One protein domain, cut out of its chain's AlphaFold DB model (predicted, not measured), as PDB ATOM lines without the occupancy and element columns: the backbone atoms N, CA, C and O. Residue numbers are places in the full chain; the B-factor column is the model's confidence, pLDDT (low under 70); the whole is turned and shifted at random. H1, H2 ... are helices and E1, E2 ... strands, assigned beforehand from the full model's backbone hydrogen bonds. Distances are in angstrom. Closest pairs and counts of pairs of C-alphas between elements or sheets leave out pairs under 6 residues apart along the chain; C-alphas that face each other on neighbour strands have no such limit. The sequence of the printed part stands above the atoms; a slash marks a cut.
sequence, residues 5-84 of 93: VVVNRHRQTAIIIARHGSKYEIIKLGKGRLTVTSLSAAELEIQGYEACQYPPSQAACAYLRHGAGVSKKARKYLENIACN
ATOM      1  N   VAL A   5      38.252  35.898  -4.718       96.75
ATOM      2  CA  VAL A   5      36.791  35.953  -4.754       96.75
ATOM      3  C   VAL A   5      36.326  35.633  -6.165       96.75
ATOM      4  O   VAL A   5      36.795  36.225  -7.137       96.75
ATOM      5  N   VAL A   6      35.384  34.705  -6.269       96.81
ATOM      6  CA  VAL A   6      34.708  34.379  -7.519       96.81
ATOM      7  C   VAL A   6      33.210  34.586  -7.364       96.81
ATOM      8  O   VAL A   6      32.647  34.398  -6.283       96.81
ATOM      9  N   VAL A   7      32.551  34.981  -8.441       96.19
ATOM     10  CA  VAL A   7      31.100  35.159  -8.486       96.19
ATOM     11  C   VAL A   7      30.583  34.409  -9.695       96.19
ATOM     12  O   VAL A   7      31.173  34.504 -10.767       96.19
ATOM     13  N   ASN A   8      29.515  33.633  -9.524       94.94
ATOM     14  CA  ASN A   8      28.900  32.963 -10.660       94.94
ATOM     15  C   ASN A   8      27.817  33.798 -11.349       94.94
ATOM     16  O   ASN A   8      27.353  34.813 -10.827       94.94
ATOM     17  N   ARG A   9      27.340  33.315 -12.502       93.69
ATOM     18  CA  ARG A   9      26.240  33.925 -13.277       93.69
ATOM     19  C   ARG A   9      24.942  34.128 -12.477       93.69
ATOM     20  O   ARG A   9      24.143  34.992 -12.822       93.69
ATOM     21  N   HIS A  10      24.749  33.390 -11.382       93.44
ATOM     22  CA  HIS A  10      23.614  33.531 -10.461       93.44
ATOM     23  C   HIS A  10      23.895  34.476  -9.281       93.44
ATOM     24  O   HIS A  10      23.146  34.480  -8.305       93.44
ATOM     25  N   ARG A  11      24.974  35.269  -9.346       91.50
ATOM     26  CA  ARG A  11      25.443  36.179  -8.285       91.50
ATOM     27  C   ARG A  11      25.772  35.477  -6.967       91.50
ATOM     28  O   ARG A  11      25.790  36.107  -5.911       91.50
ATOM     29  N   GLN A  12      26.059  34.181  -7.012       93.19
ATOM     30  CA  GLN A  12      26.565  33.462  -5.853       93.19
ATOM     31  C   GLN A  12      28.055  33.746  -5.735       93.19
ATOM     32  O   GLN A  12      28.841  33.410  -6.621       93.19
ATOM     33  N   THR A  13      28.438  34.380  -4.636       94.38
ATOM     34  CA  THR A  13      29.841  34.566  -4.283       94.38
ATOM     35  C   THR A  13      30.408  33.248  -3.754       94.38
ATOM     36  O   THR A  13      29.715  32.496  -3.060       94.38
ATOM     37  N   ALA A  14      31.677  32.993  -4.045       96.50
ATOM     38  CA  ALA A  14      32.506  32.003  -3.382       96.50
ATOM     39  C   ALA A  14      33.935  32.547  -3.234       96.50
ATOM     40  O   ALA A  14      34.305  33.551  -3.846       96.50
ATOM     41  N   ILE A  15      34.749  31.893  -2.409       96.81
ATOM     42  CA  ILE A  15      36.159  32.253  -2.229       96.81
ATOM     43  C   ILE A  15      37.013  31.022  -2.499       96.81
ATOM     44  O   ILE A  15      36.884  30.021  -1.797       96.81
ATOM     45  N   ILE A  16      37.887  31.088  -3.498       96.50
ATOM     46  CA  ILE A  16      38.916  30.075  -3.730       96.50
ATOM     47  C   ILE A  16      40.017  30.279  -2.689       96.50
ATOM     48  O   ILE A  16      40.513  31.393  -2.537       96.50
ATOM     49  N   ILE A  17      40.392  29.218  -1.974       94.81
ATOM     50  CA  ILE A  17      41.312  29.295  -0.826       94.81
ATOM     51  C   ILE A  17      42.574  28.448  -0.978       94.81
ATOM     52  O   ILE A  17      43.587  28.756  -0.356       94.81
ATOM     53  N   ALA A  18      42.536  27.400  -1.797       92.00
ATOM     54  CA  ALA A  18      43.692  26.559  -2.075       92.00
ATOM     55  C   ALA A  18      43.533  25.854  -3.422       92.00
ATOM     56  O   ALA A  18      42.427  25.728  -3.953       92.00
ATOM     57  N   ARG A  19      44.649  25.357  -3.954       91.69
ATOM     58  CA  ARG A  19      44.689  24.494  -5.132       91.69
ATOM     59  C   ARG A  19      45.498  23.245  -4.800       91.69
ATOM     60  O   ARG A  19      46.628  23.352  -4.340       91.69
ATOM     61  N   HIS A  20      44.926  22.079  -5.074       88.25
ATOM     62  CA  HIS A  20      45.569  20.773  -4.940       88.25
ATOM     63  C   HIS A  20      45.514  20.069  -6.296       88.25
ATOM     64  O   HIS A  20      44.471  19.554  -6.708       88.25
ATOM     65  N   GLY A  21      46.631  20.097  -7.029       89.00
ATOM     66  CA  GLY A  21      46.696  19.579  -8.396       89.00
ATOM     67  C   GLY A  21      45.690  20.270  -9.326       89.00
ATOM     68  O   GLY A  21      45.790  21.473  -9.595       89.00
ATOM     69  N   SER A  22      44.713  19.502  -9.819       89.19
ATOM     70  CA  SER A  22      43.653  19.964 -10.730       89.19
ATOM     71  C   SER A  22      42.397  20.497 -10.031       89.19
ATOM     72  O   SER A  22      41.491  20.992 -10.707       89.19
ATOM     73  N   LYS A  23      42.323  20.404  -8.697       94.31
ATOM     74  CA  LYS A  23      41.162  20.834  -7.911       94.31
ATOM     75  C   LYS A  23      41.470  22.071  -7.074       94.31
ATOM     76  O   LYS A  23      42.579  22.258  -6.583       94.31
ATOM     77  N   TYR A  24      40.444  22.874  -6.867       95.06
ATOM     78  CA  TYR A  24      40.416  24.055  -6.025       95.06
ATOM     79  C   TYR A  24      39.577  23.776  -4.784       95.06
ATOM     80  O   TYR A  24      38.457  23.281  -4.902       95.06
ATOM     81  N   GLU A  25      40.087  24.108  -3.599       95.75
ATOM     82  CA  GLU A  25      39.232  24.251  -2.419       95.75
ATOM     83  C   GLU A  25      38.553  25.620  -2.473       95.75
ATOM     84  O   GLU A  25      39.214  26.652  -2.619       95.75
ATOM     85  N   ILE A  26      37.230  25.621  -2.333       96.44
ATOM     86  CA  ILE A  26      36.401  26.821  -2.384       96.44
ATOM     87  C   ILE A  26      35.461  26.888  -1.183       96.44
ATOM     88  O   ILE A  26      34.927  25.870  -0.744       96.44
ATOM     89  N   ILE A  27      35.221  28.091  -0.674       96.69
ATOM     90  CA  ILE A  27      34.194  28.382   0.325       96.69
ATOM     91  C   ILE A  27      32.960  28.897  -0.404       96.69
ATOM     92  O   ILE A  27      33.025  29.954  -1.026       96.69
ATOM     93  N   LYS A  28      31.839  28.182  -0.303       95.12
ATOM     94  CA  LYS A  28      30.553  28.601  -0.884       95.12
ATOM     95  C   LYS A  28      29.369  28.226   0.002       95.12
ATOM     96  O   LYS A  28      29.487  27.365   0.882       95.12
ATOM     97  N   LEU A  29      28.221  28.857  -0.244       93.06
ATOM     98  CA  LEU A  29      26.965  28.518   0.424       93.06
ATOM     99  C   LEU A  29      26.418  27.199  -0.142       93.06
ATOM    100  O   LEU A  29      26.154  27.084  -1.336       93.06
ATOM    101  N   GLY A  30      26.293  26.191   0.720       87.19
ATOM    102  CA  GLY A  30      25.669  24.907   0.402       87.19
ATOM    103  C   GLY A  30      24.241  24.826   0.944       87.19
ATOM    104  O   GLY A  30      23.499  25.803   0.923       87.19
ATOM    105  N   LYS A  31      23.867  23.661   1.490       85.62
ATOM    106  CA  LYS A  31      22.564  23.391   2.130       85.62
ATOM    107  C   LYS A  31      22.375  24.196   3.434       85.62
ATOM    108  O   LYS A  31      22.426  23.639   4.527       85.62
ATOM    109  N   GLY A  32      22.238  25.518   3.329       89.50
ATOM    110  CA  GLY A  32      21.958  26.431   4.446       89.50
ATOM    111  C   GLY A  32      23.164  26.842   5.300       89.50
ATOM    112  O   GLY A  32      22.984  27.433   6.362       89.50
ATOM    113  N   ARG A  33      24.397  26.534   4.880       94.25
ATOM    114  CA  ARG A  33      25.623  26.981   5.565       94.25
ATOM    115  C   ARG A  33      26.808  27.118   4.616       94.25
ATOM    116  O   ARG A  33      26.864  26.428   3.596       94.25
ATOM    117  N   LEU A  34      27.761  27.974   4.969       96.06
ATOM    118  CA  LEU A  34      29.041  28.102   4.280       96.06
ATOM    119  C   LEU A  34      29.921  26.885   4.580       96.06
ATOM    120  O   LEU A  34      30.133  26.512   5.740       96.06
ATOM    121  N   THR A  35      30.435  26.262   3.524       95.94
ATOM    122  CA  THR A  35      31.261  25.050   3.596       95.94
ATOM    123  C   THR A  35      32.450  25.137   2.654       95.94
ATOM    124  O   THR A  35      32.371  25.820   1.637       95.94
ATOM    125  N   VAL A  36      33.518  24.399   2.972       96.06
ATOM    126  CA  VAL A  36      34.622  24.159   2.037       96.06
ATOM    127  C   VAL A  36      34.269  22.967   1.156       96.06
ATOM    128  O   VAL A  36      33.962  21.896   1.681       96.06
ATOM    129  N   THR A  37      34.328  23.143  -0.156       95.44
ATOM    130  CA  THR A  37      34.141  22.084  -1.156       95.44
ATOM    131  C   THR A  37      35.294  22.089  -2.146       95.44
ATOM    132  O   THR A  37      35.897  23.135  -2.364       95.44
ATOM    133  N   SER A  38      35.582  20.950  -2.770       95.75
ATOM    134  CA  SER A  38      36.605  20.861  -3.814       95.75
ATOM    135  C   SER A  38      35.953  20.808  -5.191       95.75
ATOM    136  O   SER A  38      35.129  19.926  -5.415       95.75
ATOM    137  N   LEU A  39      36.334  21.712  -6.093       95.25
ATOM    138  CA  LEU A  39      35.890  21.733  -7.492       95.25
ATOM    139  C   LEU A  39      37.092  21.738  -8.436       95.25
ATOM    140  O   LEU A  39      38.095  22.392  -8.173       95.25
ATOM    141  N   SER A  40      36.996  21.032  -9.549       95.75
ATOM    142  CA  SER A  40      37.917  21.159 -10.679       95.75
ATOM    143  C   SER A  40      37.734  22.493 -11.414       95.75
ATOM    144  O   SER A  40      36.722  23.177 -11.252       95.75
ATOM    145  N   ALA A  41      38.706  22.851 -12.258       92.62
ATOM    146  CA  ALA A  41      38.592  24.013 -13.145       92.62
ATOM    147  C   ALA A  41      37.338  23.936 -14.042       92.62
ATOM    148  O   ALA A  41      36.592  24.904 -14.129       92.62
ATOM    149  N   ALA A  42      37.070  22.762 -14.625       95.38
ATOM    150  CA  ALA A  42      35.901  22.540 -15.473       95.38
ATOM    151  C   ALA A  42      34.583  22.719 -14.701       95.38
ATOM    152  O   ALA A  42      33.642  23.317 -15.207       95.38
ATOM    153  N   GLU A  43      34.504  22.253 -13.449       96.00
ATOM    154  CA  GLU A  43      33.304  22.449 -12.623       96.00
ATOM    155  C   GLU A  43      33.072  23.917 -12.253       96.00
ATOM    156  O   GLU A  43      31.917  24.333 -12.157       96.00
ATOM    157  N   LEU A  44      34.137  24.698 -12.040       94.06
ATOM    158  CA  LEU A  44      34.031  26.144 -11.816       94.06
ATOM    159  C   LEU A  44      33.492  26.856 -13.061       94.06
ATOM    160  O   LEU A  44      32.584  27.678 -12.938       94.06
ATOM    161  N   GLU A  45      33.999  26.491 -14.238       94.25
ATOM    162  CA  GLU A  45      33.565  27.035 -15.527       94.25
ATOM    163  C   GLU A  45      32.108  26.671 -15.846       94.25
ATOM    164  O   GLU A  45      31.306  27.548 -16.162       94.25
ATOM    165  N   ILE A  46      31.720  25.402 -15.665       95.75
ATOM    166  CA  ILE A  46      30.334  24.933 -15.843       95.75
ATOM    167  C   ILE A  46      29.384  25.651 -14.878       95.75
ATOM    168  O   ILE A  46      28.278  26.032 -15.259       95.75
ATOM    169  N   GLN A  47      29.808  25.868 -13.629       94.62
ATOM    170  CA  GLN A  47      29.035  26.644 -12.653       94.62
ATOM    171  C   GLN A  47      29.056  28.153 -12.945       94.62
ATOM    172  O   GLN A  47      28.357  28.902 -12.263       94.62
ATOM    173  N   GLY A  48      29.820  28.598 -13.947       96.25
ATOM    174  CA  GLY A  48      29.896  29.976 -14.411       96.25
ATOM    175  C   GLY A  48      30.595  30.915 -13.439       96.25
ATOM    176  O   GLY A  48      30.235  32.087 -13.418       96.25
ATOM    177  N   TYR A  49      31.499  30.407 -12.595       96.44
ATOM    178  CA  TYR A  49      32.287  31.222 -11.671       96.44
ATOM    179  C   TYR A  49      33.397  31.967 -12.402       96.44
ATOM    180  O   TYR A  49      34.231  31.360 -13.068       96.44
ATOM    181  N   GLU A  50      33.463  33.271 -12.171       95.44
ATOM    182  CA  GLU A  50      34.509  34.143 -12.694       95.44
ATOM    183  C   GLU A  50      35.155  34.929 -11.553       95.44
ATOM    184  O   GLU A  50      34.517  35.222 -10.537       95.44
ATOM    185  N   ALA A  51      36.442  35.249 -11.698       94.31
ATOM    186  CA  ALA A  51      37.157  36.053 -10.715       94.31
ATOM    187  C   ALA A  51      36.568  37.465 -10.645       94.31
ATOM    188  O   ALA A  51      36.321  38.113 -11.659       94.31
ATOM    189  N   CYS A  52      36.373  37.954  -9.426       91.62
ATOM    190  CA  CYS A  52      35.876  39.292  -9.157       91.62
ATOM    191  C   CYS A  52      36.949  40.080  -8.408       91.62
ATOM    192  O   CYS A  52      37.608  39.545  -7.518       91.62
ATOM    193  N   GLN A  53      37.087  41.375  -8.704       90.50
ATOM    194  CA  GLN A  53      38.021  42.272  -8.006       90.50
ATOM    195  C   GLN A  53      37.563  42.647  -6.583       90.50
ATOM    196  O   GLN A  53      37.989  43.653  -6.020       90.50
ATOM    197  N   TYR A  54      36.684  41.846  -5.979       91.00
ATOM    198  CA  TYR A  54      36.239  42.067  -4.616       91.00
ATOM    199  C   TYR A  54      37.303  41.573  -3.621       91.00
ATOM    200  O   TYR A  54      37.765  40.435  -3.751       91.00
ATOM    201  N   PRO A  55      37.701  42.375  -2.614       91.88
ATOM    202  CA  PRO A  55      38.764  41.982  -1.699       91.88
ATOM    203  C   PRO A  55      38.404  40.716  -0.898       91.88
ATOM    204  O   PRO A  55      37.375  40.700  -0.210       91.88
ATOM    205  N   PRO A  56      39.252  39.671  -0.900       94.06
ATOM    206  CA  PRO A  56      38.971  38.433  -0.173       94.06
ATOM    207  C   PRO A  56      38.768  38.629   1.330       94.06
ATOM    208  O   PRO A  56      37.907  37.979   1.919       94.06
ATOM    209  N   SER A  57      39.508  39.551   1.950       93.81
ATOM    210  CA  SER A  57      39.351  39.904   3.367       93.81
ATOM    211  C   SER A  57      37.965  40.481   3.666       93.81
ATOM    212  O   SER A  57      37.329  40.083   4.643       93.81
ATOM    213  N   GLN A  58      37.439  41.342   2.789       94.06
ATOM    214  CA  GLN A  58      36.084  41.881   2.921       94.06
ATOM    215  C   GLN A  58      35.025  40.791   2.727       94.06
ATOM    216  O   GLN A  58      34.090  40.704   3.529       94.06
ATOM    217  N   ALA A  59      35.199  39.915   1.733       94.50
ATOM    218  CA  ALA A  59      34.321  38.761   1.522       94.50
ATOM    219  C   ALA A  59      34.294  37.834   2.738       94.50
ATOM    220  O   ALA A  59      33.224  37.422   3.186       94.50
ATOM    221  N   ALA A  60      35.459  37.564   3.324       95.12
ATOM    222  CA  ALA A  60      35.566  36.734   4.508       95.12
ATOM    223  C   ALA A  60      34.869  37.360   5.724       95.12
ATOM    224  O   ALA A  60      34.089  36.686   6.398       95.12
ATOM    225  N   CYS A  61      35.062  38.660   5.961       94.56
ATOM    226  CA  CYS A  61      34.347  39.402   7.003       94.56
ATOM    227  C   CYS A  61      32.826  39.413   6.785       94.56
ATOM    228  O   CYS A  61      32.058  39.337   7.746       94.56
ATOM    229  N   ALA A  62      32.360  39.521   5.538       93.69
ATOM    230  CA  ALA A  62      30.937  39.431   5.214       93.69
ATOM    231  C   ALA A  62      30.384  38.029   5.515       93.69
ATOM    232  O   ALA A  62      29.349  37.902   6.160       93.69
ATOM    233  N   TYR A  63      31.111  36.981   5.133       94.62
ATOM    234  CA  TYR A  63      30.745  35.586   5.382       94.62
ATOM    235  C   TYR A  63      30.738  35.199   6.860       94.62
ATOM    236  O   TYR A  63      29.852  34.466   7.287       94.62
ATOM    237  N   LEU A  64      31.684  35.696   7.660       93.88
ATOM    238  CA  LEU A  64      31.711  35.447   9.107       93.88
ATOM    239  C   LEU A  64      30.534  36.098   9.838       93.88
ATOM    240  O   LEU A  64      30.074  35.563  10.845       93.88
ATOM    241  N   ARG A  65      30.044  37.232   9.324       91.06
ATOM    242  CA  ARG A  65      28.861  37.940   9.836       91.06
ATOM    243  C   ARG A  65      27.553  37.451   9.215       91.06
ATOM    244  O   ARG A  65      26.484  37.897   9.624       91.06
ATOM    245  N   HIS A  66      27.624  36.586   8.207       81.38
ATOM    246  CA  HIS A  66      26.453  36.111   7.493       81.38
ATOM    247  C   HIS A  66      25.571  35.255   8.412       81.38
ATOM    248  O   HIS A  66      26.065  34.440   9.186       81.38
ATOM    249  N   GLY A  67      24.251  35.430   8.303       78.69
ATOM    250  CA  GLY A  67      23.279  34.732   9.152       78.69
ATOM    251  C   GLY A  67      23.144  33.234   8.860       78.69
ATOM    252  O   GLY A  67      22.682  32.482   9.715       78.69
ATOM    253  N   ALA A  68      23.573  32.765   7.681       78.38
ATOM    254  CA  ALA A  68      23.707  31.325   7.458       78.38
ATOM    255  C   ALA A  68      24.910  30.788   8.229       78.38
ATOM    256  O   ALA A  68      25.979  31.395   8.230       78.38
ATOM    257  N   GLY A  69      24.746  29.614   8.839       91.62
ATOM    258  CA  GLY A  69      25.811  28.985   9.610       91.62
ATOM    259  C   GLY A  69      27.109  28.828   8.809       91.62
ATOM    260  O   GLY A  69      27.117  28.794   7.580       91.62
ATOM    261  N   VAL A  70      28.227  28.673   9.512       95.38
ATOM    262  CA  VAL A  70      29.552  28.474   8.908       95.38
ATOM    263  C   VAL A  70      30.141  27.190   9.473       95.38
ATOM    264  O   VAL A  70      30.204  27.025  10.692       95.38
ATOM    265  N   SER A  71      30.551  26.251   8.617       94.62
ATOM    266  CA  SER A  71      31.207  25.030   9.097       94.62
ATOM    267  C   SER A  71      32.530  25.359   9.798       94.62
ATOM    268  O   SER A  71      33.182  26.346   9.464       94.62
ATOM    269  N   LYS A  72      32.970  24.516  10.745       94.12
ATOM    270  CA  LYS A  72      34.234  24.736  11.479       94.12
ATOM    271  C   LYS A  72      35.432  24.923  10.533       94.12
ATOM    272  O   LYS A  72      36.214  25.852  10.714       94.12
ATOM    273  N   LYS A  73      35.536  24.084   9.489       94.25
ATOM    274  CA  LYS A  73      36.599  24.177   8.470       94.25
ATOM    275  C   LYS A  73      36.519  25.500   7.697       94.25
ATOM    276  O   LYS A  73      37.533  26.172   7.562       94.25
ATOM    277  N   ALA A  74      35.328  25.899   7.237       95.19
ATOM    278  CA  ALA A  74      35.150  27.164   6.520       95.19
ATOM    279  C   ALA A  74      35.473  28.371   7.409       95.19
ATOM    280  O   ALA A  74      36.176  29.273   6.969       95.19
ATOM    281  N   ARG A  75      35.030  28.359   8.673       95.56
ATOM    282  CA  ARG A  75      35.288  29.434   9.637       95.56
ATOM    283  C   ARG A  75      36.783  29.685   9.824       95.56
ATOM    284  O   ARG A  75      37.201  30.824   9.673       95.56
ATOM    285  N   LYS A  76      37.580  28.634  10.046       94.25
ATOM    286  CA  LYS A  76      39.040  28.754  10.211       94.25
ATOM    287  C   LYS A  76      39.699  29.443   9.012       94.25
ATOM    288  O   LYS A  76      40.529  30.330   9.186       94.25
ATOM    289  N   TYR A  77      39.321  29.056   7.793       94.94
ATOM    290  CA  TYR A  77      39.835  29.724   6.601       94.94
ATOM    291  C   TYR A  77      39.374  31.179   6.528       94.94
ATOM    292  O   TYR A  77      40.209  32.049   6.325       94.94
ATOM    293  N   LEU A  78      38.089  31.467   6.744       94.94
ATOM    294  CA  LEU A  78      37.572  32.837   6.696       94.94
ATOM    295  C   LEU A  78      38.241  33.752   7.726       94.94
ATOM    296  O   LEU A  78      38.590  34.873   7.384       94.94
ATOM    297  N   GLU A  79      38.472  33.282   8.950       94.62
ATOM    298  CA  GLU A  79      39.200  34.039   9.976       94.62
ATOM    299  C   GLU A  79      40.632  34.356   9.519       94.62
ATOM    300  O   GLU A  79      41.084  35.496   9.636       94.62
ATOM    301  N   ASN A  80      41.320  33.385   8.909       92.94
ATOM    302  CA  ASN A  80      42.652  33.602   8.346       92.94
ATOM    303  C   ASN A  80      42.639  34.606   7.181       92.94
ATOM    304  O   ASN A  80      43.521  35.461   7.120       92.94
ATOM    305  N   ILE A  81      41.650  34.533   6.280       92.94
ATOM    306  CA  ILE A  81      41.504  35.470   5.151       92.94
ATOM    307  C   ILE A  81      41.195  36.880   5.672       92.94
ATOM    308  O   ILE A  81      41.818  37.845   5.241       92.94
ATOM    309  N   ALA A  82      40.266  37.004   6.623       92.12
ATOM    310  CA  ALA A  82      39.866  38.275   7.223       92.12
ATOM    311  C   ALA A  82      41.037  38.982   7.922       92.12
ATOM    312  O   ALA A  82      41.161  40.201   7.841       92.12
ATOM    313  N   CYS A  83      41.925  38.218   8.563       88.44
ATOM    314  CA  CYS A  83      43.118  38.746   9.225       88.44
ATOM    315  C   CYS A  83      44.330  38.906   8.286       88.44
ATOM    316  O   CYS A  83      45.429  39.142   8.781       88.44
ATOM    317  N   ASN A  84      44.171  38.718   6.967       79.19
ATOM    318  CA  ASN A  84      45.261  38.684   5.980       79.19
ATOM    319  C   ASN A  84      46.411  37.722   6.352       79.19
ATOM    320  O   ASN A  84      47.562  37.938   5.988       79.19
TER     321      ASN A  84
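This is residues 5 to 84 of the 93 residues of an uncharacterized protein of Nitrosomonas sp. Nm51 (UniProt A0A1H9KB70). A strongly twisted sheet of five strands, curled as it goes from edge to edge, is covered on one face by the helical hairpin H2 and H3, while the short helix H1 packs on the opposite face. The 80 printed residues hold E1 E2 E3 E4 H1 E5 H2 H3 in chain order; the sheet's order is E4 E3 E2 E1 E5, all antiparallel, and the class is mixed, helices and strands. The whole is compact and rounded, with a radius of gyration of the C-alphas of 11.7 A and spans of 30 by 26 by 26 A.

E1, residues 5 to 8, begins at C-alpha 5 (36.791, 35.953, -4.754). E2, residues 13 to 20, measures 20.9 A and bends by 55 degrees at residue 17. E3 is residues 23 to 29, 18.2 A. E4, residues 33 to 40, measures 21.2 A and bends by 53 degrees at residue 36. H1 is residues 41 to 46, E5 residues 49 to 51, and H2 residues 56 to 64, 12.2 A. H3, residues 72 to 82, measures 15.3 A and ends at C-alpha 82 (39.866, 38.275, 7.223).

E1 to E4 form a meander, each strand the antiparallel neighbour of the one before. N 6 and O 14 of E1 and E2 are 2.9 A apart, N 25 and O 18 of E3 and E2 2.9 A, N 37 and O 26 of E4 and E3 2.9 A, and N 7 and O 50 of E1 and E5 2.9 A, within hydrogen-bond range. The sheet has three layers with its helices, H2 and H3 on one face and H1 on the other. H3 runs across the strands at a height over the sheet of 9.2 A; its closest C-alphas to E4 are Ala 74 and Thr 35, 5.3 A. H2 and H3 touch, Ser 57 and Ala 82 having the closest C-alphas at 4.2 A, at a steep tilt of 43 degrees, opposite ways. In H1, H2 and H3 every O i to N i+4 pair is within hydrogen-bond range.

The C-alphas of Gly 21 and Gly 67, the two farthest apart, are 33.0 A apart. The printed part has no cut, no link is long, and no printed residue is under 70 in pLDDT.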